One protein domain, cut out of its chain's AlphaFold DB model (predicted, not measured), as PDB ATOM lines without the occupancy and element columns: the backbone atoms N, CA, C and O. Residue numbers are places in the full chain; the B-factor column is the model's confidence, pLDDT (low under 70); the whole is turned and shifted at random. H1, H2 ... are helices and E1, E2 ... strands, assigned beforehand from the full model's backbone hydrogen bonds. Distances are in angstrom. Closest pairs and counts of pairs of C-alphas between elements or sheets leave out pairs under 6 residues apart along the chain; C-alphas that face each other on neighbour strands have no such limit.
ATOM      1  N   MET A 401      22.414 -16.749  16.767       94.94
ATOM      2  CA  MET A 401      22.076 -16.014  15.554       94.94
ATOM      3  C   MET A 401      20.555 -15.914  15.394       94.94
ATOM      4  O   MET A 401      19.825 -16.897  15.540       94.94
ATOM      5  N   ILE A 402      20.084 -14.733  15.018       95.81
ATOM      6  CA  ILE A 402      18.709 -14.449  14.603       95.81
ATOM      7  C   ILE A 402      18.695 -14.024  13.135       95.81
ATOM      8  O   ILE A 402      19.712 -13.598  12.581       95.81
ATOM      9  N   LEU A 403      17.530 -14.145  12.506       96.25
ATOM     10  CA  LEU A 403      17.265 -13.556  11.201       96.25
ATOM     11  C   LEU A 403      16.524 -12.235  11.388       96.25
ATOM     12  O   LEU A 403      15.602 -12.133  12.201       96.25
ATOM     13  N   VAL A 404      16.933 -11.228  10.626       96.62
ATOM     14  CA  VAL A 404      16.325  -9.897  10.648       96.62
ATOM     15  C   VAL A 404      16.082  -9.414   9.223       96.62
ATOM     16  O   VAL A 404      16.794  -9.798   8.288       96.62
ATOM     17  N   LYS A 405      15.058  -8.580   9.060       95.81
ATOM     18  CA  LYS A 405      14.707  -7.938   7.796       95.81
ATOM     19  C   LYS A 405      14.630  -6.427   7.959       95.81
ATOM     20  O   LYS A 405      14.174  -5.948   9.001       95.81
ATOM     21  N   ASN A 406      15.055  -5.711   6.926       93.88
ATOM     22  CA  ASN A 406      14.907  -4.264   6.847       93.88
ATOM     23  C   ASN A 406      13.528  -3.931   6.263       93.88
ATOM     24  O   ASN A 406      13.206  -4.364   5.156       93.88
ATOM     25  N   THR A 407      12.704  -3.185   6.996       92.69
ATOM     26  CA  THR A 407      11.383  -2.718   6.536       92.69
ATOM     27  C   THR A 407      11.405  -1.277   6.009       92.69
ATOM     28  O   THR A 407      10.357  -0.750   5.639       92.69
ATOM     29  N   GLY A 408      12.584  -0.654   5.937       87.94
ATOM     30  CA  GLY A 408      12.839   0.693   5.427       87.94
ATOM     31  C   GLY A 408      13.691   1.525   6.392       87.94
ATOM     32  O   GLY A 408      13.431   1.557   7.595       87.94
ATOM     33  N   GLY A 409      14.694   2.238   5.867       85.75
ATOM     34  CA  GLY A 409      15.614   3.046   6.678       85.75
ATOM     35  C   GLY A 409      16.393   2.191   7.685       85.75
ATOM     36  O   GLY A 409      16.960   1.163   7.313       85.75
ATOM     37  N   ASN A 410      16.377   2.600   8.958       86.94
ATOM     38  CA  ASN A 410      16.960   1.854  10.082       86.94
ATOM     39  C   ASN A 410      15.936   0.968  10.815       86.94
ATOM     40  O   ASN A 410      16.170   0.549  11.947       86.94
ATOM     41  N   ASN A 411      14.783   0.673  10.206       90.31
ATOM     42  CA  ASN A 411      13.781  -0.183  10.832       90.31
ATOM     43  C   ASN A 411      14.095  -1.665  10.580       90.31
ATOM     44  O   ASN A 411      13.790  -2.222   9.523       90.31
ATOM     45  N   TRP A 412      14.705  -2.305  11.575       94.62
ATOM     46  CA  TRP A 412      15.058  -3.720  11.541       94.62
ATOM     47  C   TRP A 412      14.161  -4.528  12.459       94.62
ATOM     48  O   TRP A 412      14.106  -4.297  13.669       94.62
ATOM     49  N   VAL A 413      13.497  -5.533  11.893       94.88
ATOM     50  CA  VAL A 413      12.617  -6.426  12.649       94.88
ATOM     51  C   VAL A 413      13.078  -7.869  12.528       94.88
ATOM     52  O   VAL A 413      13.590  -8.304  11.495       94.88
ATOM     53  N   ARG A 414      12.879  -8.637  13.601       96.12
ATOM     54  CA  ARG A 414      13.141 -10.080  13.602       96.12
ATOM     55  C   ARG A 414      12.206 -10.775  12.609       96.12
ATOM     56  O   ARG A 414      11.034 -10.424  12.498       96.12
ATOM     57  N   THR A 415      12.708 -11.794  11.924       95.38
ATOM     58  CA  THR A 415      11.903 -12.699  11.096       95.38
ATOM     59  C   THR A 415      12.320 -14.140  11.356       95.38
ATOM     60  O   THR A 415      13.447 -14.405  11.760       95.38
ATOM     61  N   ASN A 416      11.408 -15.084  11.151       92.81
ATOM     62  CA  ASN A 416      11.728 -16.512  11.168       92.81
ATOM     63  C   ASN A 416      11.767 -17.102   9.757       92.81
ATOM     64  O   ASN A 416      12.214 -18.238   9.606       92.81
ATOM     65  N   ASP A 417      11.313 -16.364   8.739       92.88
ATOM     66  CA  ASP A 417      11.330 -16.834   7.359       92.88
ATOM     67  C   ASP A 417      12.708 -16.557   6.732       92.88
ATOM     68  O   ASP A 417      13.081 -15.396   6.540       92.88
ATOM     69  N   PRO A 418      13.485 -17.600   6.389       90.44
ATOM     70  CA  PRO A 418      14.780 -17.430   5.746       90.44
ATOM     71  C   PRO A 418      14.707 -16.818   4.343       90.44
ATOM     72  O   PRO A 418      15.745 -16.396   3.848       90.44
ATOM     73  N   ASN A 419      13.544 -16.778   3.689       89.31
ATOM     74  CA  ASN A 419      13.396 -16.128   2.383       89.31
ATOM     75  C   ASN A 419      13.092 -14.624   2.504       89.31
ATOM     76  O   ASN A 419      13.387 -13.877   1.580       89.31
ATOM     77  N   ASP A 420      12.525 -14.195   3.634       91.31
ATOM     78  CA  ASP A 420      12.201 -12.792   3.947       91.31
ATOM     79  C   ASP A 420      13.355 -12.083   4.686       91.31
ATOM     80  O   ASP A 420      13.362 -10.869   4.868       91.31
ATOM     81  N   ALA A 421      14.347 -12.844   5.155       91.38
ATOM     82  CA  ALA A 421      15.482 -12.315   5.899       91.38
ATOM     83  C   ALA A 421      16.455 -11.532   5.004       91.38
ATOM     84  O   ALA A 421      16.939 -12.031   3.988       91.38
ATOM     85  N   THR A 422      16.838 -10.335   5.448       91.25
ATOM     86  CA  THR A 422      17.879  -9.522   4.800       91.25
ATOM     87  C   THR A 422      19.267  -9.907   5.310       91.25
ATOM     88  O   THR A 422      20.212 -10.007   4.523       91.25
ATOM     89  N   MET A 423      19.405 -10.194   6.612       93.06
ATOM     90  CA  MET A 423      20.670 -10.619   7.217       93.06
ATOM     91  C   MET A 423      20.486 -11.567   8.408       93.06
ATOM     92  O   MET A 423      19.400 -11.695   8.975       93.06
ATOM     93  N   SER A 424      21.583 -12.224   8.795       94.00
ATOM     94  CA  SER A 424      21.698 -12.944  10.061       94.00
ATOM     95  C   SER A 424      22.687 -12.222  10.977       94.00
ATOM     96  O   SER A 424      23.754 -11.795  10.533       94.00
ATOM     97  N   VAL A 425      22.331 -12.073  12.251       95.12
ATOM     98  CA  VAL A 425      23.111 -11.328  13.253       95.12
ATOM     99  C   VAL A 425      23.039 -12.031  14.608       95.12
ATOM    100  O   VAL A 425      22.073 -12.745  14.870       95.12
ATOM    101  N   SER A 426      24.052 -11.869  15.464       94.56
ATOM    102  CA  SER A 426      23.968 -12.321  16.860       94.56
ATOM    103  C   SER A 426      22.852 -11.558  17.572       94.56
ATOM    104  O   SER A 426      22.778 -10.335  17.484       94.56
ATOM    105  N   GLU A 427      22.008 -12.273  18.309       94.94
ATOM    106  CA  GLU A 427      20.929 -11.690  19.103       94.94
ATOM    107  C   GLU A 427      21.451 -10.662  20.111       94.94
ATOM    108  O   GLU A 427      20.822  -9.627  20.305       94.94
ATOM    109  N   ARG A 428      22.631 -10.902  20.700       93.88
ATOM    110  CA  ARG A 428      23.267  -9.954  21.624       93.88
ATOM    111  C   ARG A 428      23.599  -8.640  20.927       93.88
ATOM    112  O   ARG A 428      23.231  -7.589  21.426       93.88
ATOM    113  N   LEU A 429      24.230  -8.716  19.757       94.62
ATOM    114  CA  LEU A 429      24.608  -7.532  18.987       94.62
ATOM    115  C   LEU A 429      23.368  -6.759  18.521       94.62
ATOM    116  O   LEU A 429      23.336  -5.538  18.612       94.62
ATOM    117  N   PHE A 430      22.327  -7.469  18.080       95.69
ATOM    118  CA  PHE A 430      21.062  -6.849  17.694       95.69
ATOM    119  C   PHE A 430      20.380  -6.126  18.862       95.69
ATOM    120  O   PHE A 430      19.947  -4.990  18.705       95.69
ATOM    121  N   ASN A 431      20.305  -6.763  20.033       94.81
ATOM    122  CA  ASN A 431      19.701  -6.150  21.215       94.81
ATOM    123  C   ASN A 431      20.512  -4.937  21.701       94.81
ATOM    124  O   ASN A 431      19.924  -3.932  22.091       94.81
ATOM    125  N   ASP A 432      21.844  -5.011  21.652       94.62
ATOM    126  CA  ASP A 432      22.723  -3.894  22.004       94.62
ATOM    127  C   ASP A 432      22.551  -2.709  21.048       94.62
ATOM    128  O   ASP A 432      22.420  -1.578  21.512       94.62
ATOM    129  N   TRP A 433      22.471  -2.966  19.737       94.94
ATOM    130  CA  TRP A 433      22.159  -1.948  18.731       94.94
ATOM    131  C   TRP A 433      20.817  -1.265  19.022       94.94
ATOM    132  O   TRP A 433      20.763  -0.040  19.126       94.94
ATOM    133  N   GLN A 434      19.755  -2.050  19.249       93.88
ATOM    134  CA  GLN A 434      18.427  -1.519  19.579       93.88
ATOM    135  C   GLN A 434      18.429  -0.658  20.849       93.88
ATOM    136  O   GLN A 434      17.650   0.288  20.946       93.88
ATOM    137  N   ALA A 435      19.272  -0.993  21.829       93.25
ATOM    138  CA  ALA A 435      19.331  -0.292  23.106       93.25
ATOM    139  C   ALA A 435      20.201   0.974  23.079       93.25
ATOM    140  O   ALA A 435      19.919   1.903  23.834       93.25
ATOM    141  N   LYS A 436      21.275   0.997  22.280       90.81
ATOM    142  CA  LYS A 436      22.326   2.024  22.367       90.81
ATOM    143  C   LYS A 436      22.356   2.983  21.183       90.81
ATOM    144  O   LYS A 436      22.548   4.173  21.399       90.81
ATOM    145  N   GLU A 437      22.203   2.485  19.958       80.75
ATOM    146  CA  GLU A 437      22.485   3.261  18.739       80.75
ATOM    147  C   GLU A 437      21.517   2.931  17.583       80.75
ATOM    148  O   GLU A 437      21.955   2.554  16.494       80.75
ATOM    149  N   PRO A 438      20.190   3.082  17.771       77.88
ATOM    150  CA  PRO A 438      19.211   2.764  16.725       77.88
ATOM    151  C   PRO A 438      19.296   3.694  15.497       77.88
ATOM    152  O   PRO A 438      18.773   3.361  14.433       77.88
ATOM    153  N   ASP A 439      19.958   4.848  15.633       84.06
ATOM    154  CA  ASP A 439      20.143   5.830  14.558       84.06
ATOM    155  C   ASP A 439      21.275   5.457  13.583       84.06
ATOM    156  O   ASP A 439      21.311   5.957  12.455       84.06
ATOM    157  N   THR A 440      22.166   4.536  13.963       88.44
ATOM    158  CA  THR A 440      23.148   3.926  13.054       88.44
ATOM    159  C   THR A 440      22.491   2.750  12.331       88.44
ATOM    160  O   THR A 440      21.715   2.004  12.933       88.44
ATOM    161  N   SER A 441      22.792   2.536  11.045       93.00
ATOM    162  CA  SER A 441      22.294   1.336  10.356       93.00
ATOM    163  C   SER A 441      22.813   0.064  11.041       93.00
ATOM    164  O   SER A 441      23.970   0.005  11.472       93.00
ATOM    165  N   LEU A 442      21.973  -0.970  11.148       93.44
ATOM    166  CA  LEU A 442      22.368  -2.221  11.799       93.44
ATOM    167  C   LEU A 442      23.586  -2.854  11.109       93.44
ATOM    168  O   LEU A 442      24.443  -3.416  11.786       93.44
ATOM    169  N   GLU A 443      23.702  -2.771   9.782       92.75
ATOM    170  CA  GLU A 443      24.853  -3.313   9.055       92.75
ATOM    171  C   GLU A 443      26.162  -2.633   9.438       92.75
ATOM    172  O   GLU A 443      27.161  -3.320   9.664       92.75
ATOM    173  N   GLU A 444      26.153  -1.303   9.528       92.81
ATOM    174  CA  GLU A 444      27.319  -0.533   9.946       92.81
ATOM    175  C   GLU A 444      27.705  -0.881  11.385       92.81
ATOM    176  O   GLU A 444      28.863  -1.218  11.644       92.81
ATOM    177  N   TYR A 445      26.728  -0.927  12.294       93.94
ATOM    178  CA  TYR A 445      26.948  -1.315  13.687       93.94
ATOM    179  C   TYR A 445      27.538  -2.732  13.804       93.94
ATOM    180  O   TYR A 445      28.534  -2.968  14.492       93.94
ATOM    181  N   VAL A 446      26.986  -3.692  13.051       92.88
ATOM    182  CA  VAL A 446      27.505  -5.067  12.970       92.88
ATOM    183  C   VAL A 446      28.944  -5.079  12.482       92.88
ATOM    184  O   VAL A 446      29.760  -5.812  13.038       92.88
ATOM    185  N   GLN A 447      29.275  -4.305  11.449       91.25
ATOM    186  CA  GLN A 447      30.625  -4.260  10.899       91.25
ATOM    187  C   GLN A 447      31.629  -3.675  11.897       91.25
ATOM    188  O   GLN A 447      32.716  -4.240  12.048       91.25
ATOM    189  N   GLN A 448      31.256  -2.605  12.599       93.19
ATOM    190  CA  GLN A 448      32.100  -1.958  13.600       93.19
ATOM    191  C   GLN A 448      32.348  -2.868  14.811       93.19
ATOM    192  O   GLN A 448      33.473  -2.945  15.300       93.19
ATOM    193  N   HIS A 449      31.333  -3.601  15.278       93.12
ATOM    194  CA  HIS A 449      31.410  -4.337  16.547       93.12
ATOM    195  C   HIS A 449      31.597  -5.851  16.383       93.12
ATOM    196  O   HIS A 449      31.690  -6.585  17.367       93.12
ATOM    197  N   ARG A 450      31.712  -6.373  15.153       87.25
ATOM    198  CA  ARG A 450      31.821  -7.823  14.887       87.25
ATOM    199  C   ARG A 450      32.888  -8.531  15.726       87.25
ATOM    200  O   ARG A 450      32.705  -9.687  16.100       87.25
ATOM    201  N   SER A 451      34.017  -7.866  15.972       87.06
ATOM    202  CA  SER A 451      35.151  -8.436  16.710       87.06
ATOM    203  C   SER A 451      34.902  -8.562  18.222       87.06
ATOM    204  O   SER A 451      35.505  -9.420  18.875       87.06
ATOM    205  N   GLU A 452      33.976  -7.768  18.762       88.25
ATOM    206  CA  GLU A 452      33.595  -7.748  20.177       88.25
ATOM    207  C   GLU A 452      32.667  -8.924  20.516       88.25
ATOM    208  O   GLU A 452      32.784  -9.555  21.572       88.25
ATOM    209  N   TYR A 453      31.801  -9.306  19.574       87.06
ATOM    210  CA  TYR A 453      30.816 -10.378  19.739       87.06
ATOM    211  C   TYR A 453      31.367 -11.738  19.308       87.06
ATOM    212  O   TYR A 453      30.976 -12.340  18.303       87.06
ATOM    213  N   LYS A 454      32.278 -12.262  20.126       89.81
ATOM    214  CA  LYS A 454      32.810 -13.623  19.978       89.81
ATOM    215  C   LYS A 454      31.714 -14.689  20.163       89.81
ATOM    216  O   LYS A 454      30.744 -14.442  20.892       89.81
ATOM    217  N   PRO A 455      31.872 -15.885  19.553       91.50
ATOM    218  CA  PRO A 455      31.032 -17.051  19.824       91.50
ATOM    219  C   PRO A 455      30.766 -17.243  21.319       91.50
ATOM    220  O   PRO A 455      31.696 -17.244  22.127       91.50
ATOM    221  N   LEU A 456      29.498 -17.417  21.688       91.81
ATOM    222  CA  LEU A 456      29.114 -17.585  23.083       91.81
ATOM    223  C   LEU A 456      29.402 -19.023  23.524       91.81
ATOM    224  O   LEU A 456      28.776 -19.973  23.056       91.81
ATOM    225  N   ILE A 457      30.366 -19.184  24.425       92.75
ATOM    226  CA  ILE A 457      30.780 -20.488  24.945       92.75
ATOM    227  C   ILE A 457      30.219 -20.679  26.353       92.75
ATOM    228  O   ILE A 457      30.401 -19.815  27.213       92.75
ATOM    229  N   LYS A 458      29.561 -21.813  26.599       92.62
ATOM    230  CA  LYS A 458      28.941 -22.176  27.878       92.62
ATOM    231  C   LYS A 458      29.417 -23.536  28.377       92.62
ATOM    232  O   LYS A 458      29.707 -24.442  27.593       92.62
ATOM    233  N   ASN A 459      29.454 -23.694  29.696       91.62
ATOM    234  CA  ASN A 459      29.516 -25.012  30.312       91.62
ATOM    235  C   ASN A 459      28.090 -25.607  30.328       91.62
ATOM    236  O   ASN A 459      27.154 -24.902  30.708       91.62
TER     237      ASN A 459
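What this domain is: This is residues 401 to 459 of the 814 residues of an uncharacterized protein of Legionella londiniensis (UniProt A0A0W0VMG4). A small, twisted sheet of three short strands has two helices at nearly right angles beside it, and the last stretch leads E4 away from this body. The 59 printed residues hold E1, E2, E3, H1, H2, E4 in that order; the sheet, E2 - E1 - E3, is antiparallel and the class mixed. The whole is compact, radius of gyration of the C-alphas 11.6 A, spanning 37 by 25 by 17 A.

Where its parts are: Find C-alpha 401 at (22.076, -16.014, 15.554), where E1, residues 401 to 406, begins its 16.3 A. E2 is residues 412 to 415, 9.5 A, and E3 423 to 426, 10.3 A. H1, residues 427 to 436, runs 14.2 A; H2, 442 to 449, runs 10.4 A. E4, 456 to 458, 6.6 A, ends at (28.941, -22.176, 27.878).

How they stand to each other: Look at inner strand E1: N 402 and O 425 of E3 are 2.8 A apart, and N 405 and O 413 of E2, its hairpin partner, 2.9 A, within hydrogen-bond range. H1 is on the sheet, only just over none of its strands, its height over the sheet 4.4 A; its closest C-alphas to E1 are Glu 427 and Met 401, 5.7 A. H2 only grazes the sheet. H1 and H2 touch, C-alphas 433 and 442 being 6.9 A apart, about perpendicular at 80 degrees. In both, every O i to N i+4 pair is within hydrogen-bond range. E4 pairs with no named strand and is apart from H2.

The domain as a whole: C-alphas 408 and 459, the farthest apart, are 39.5 A apart. The printed part has no cut, no link is long, and no printed residue is under 70 in pLDDT.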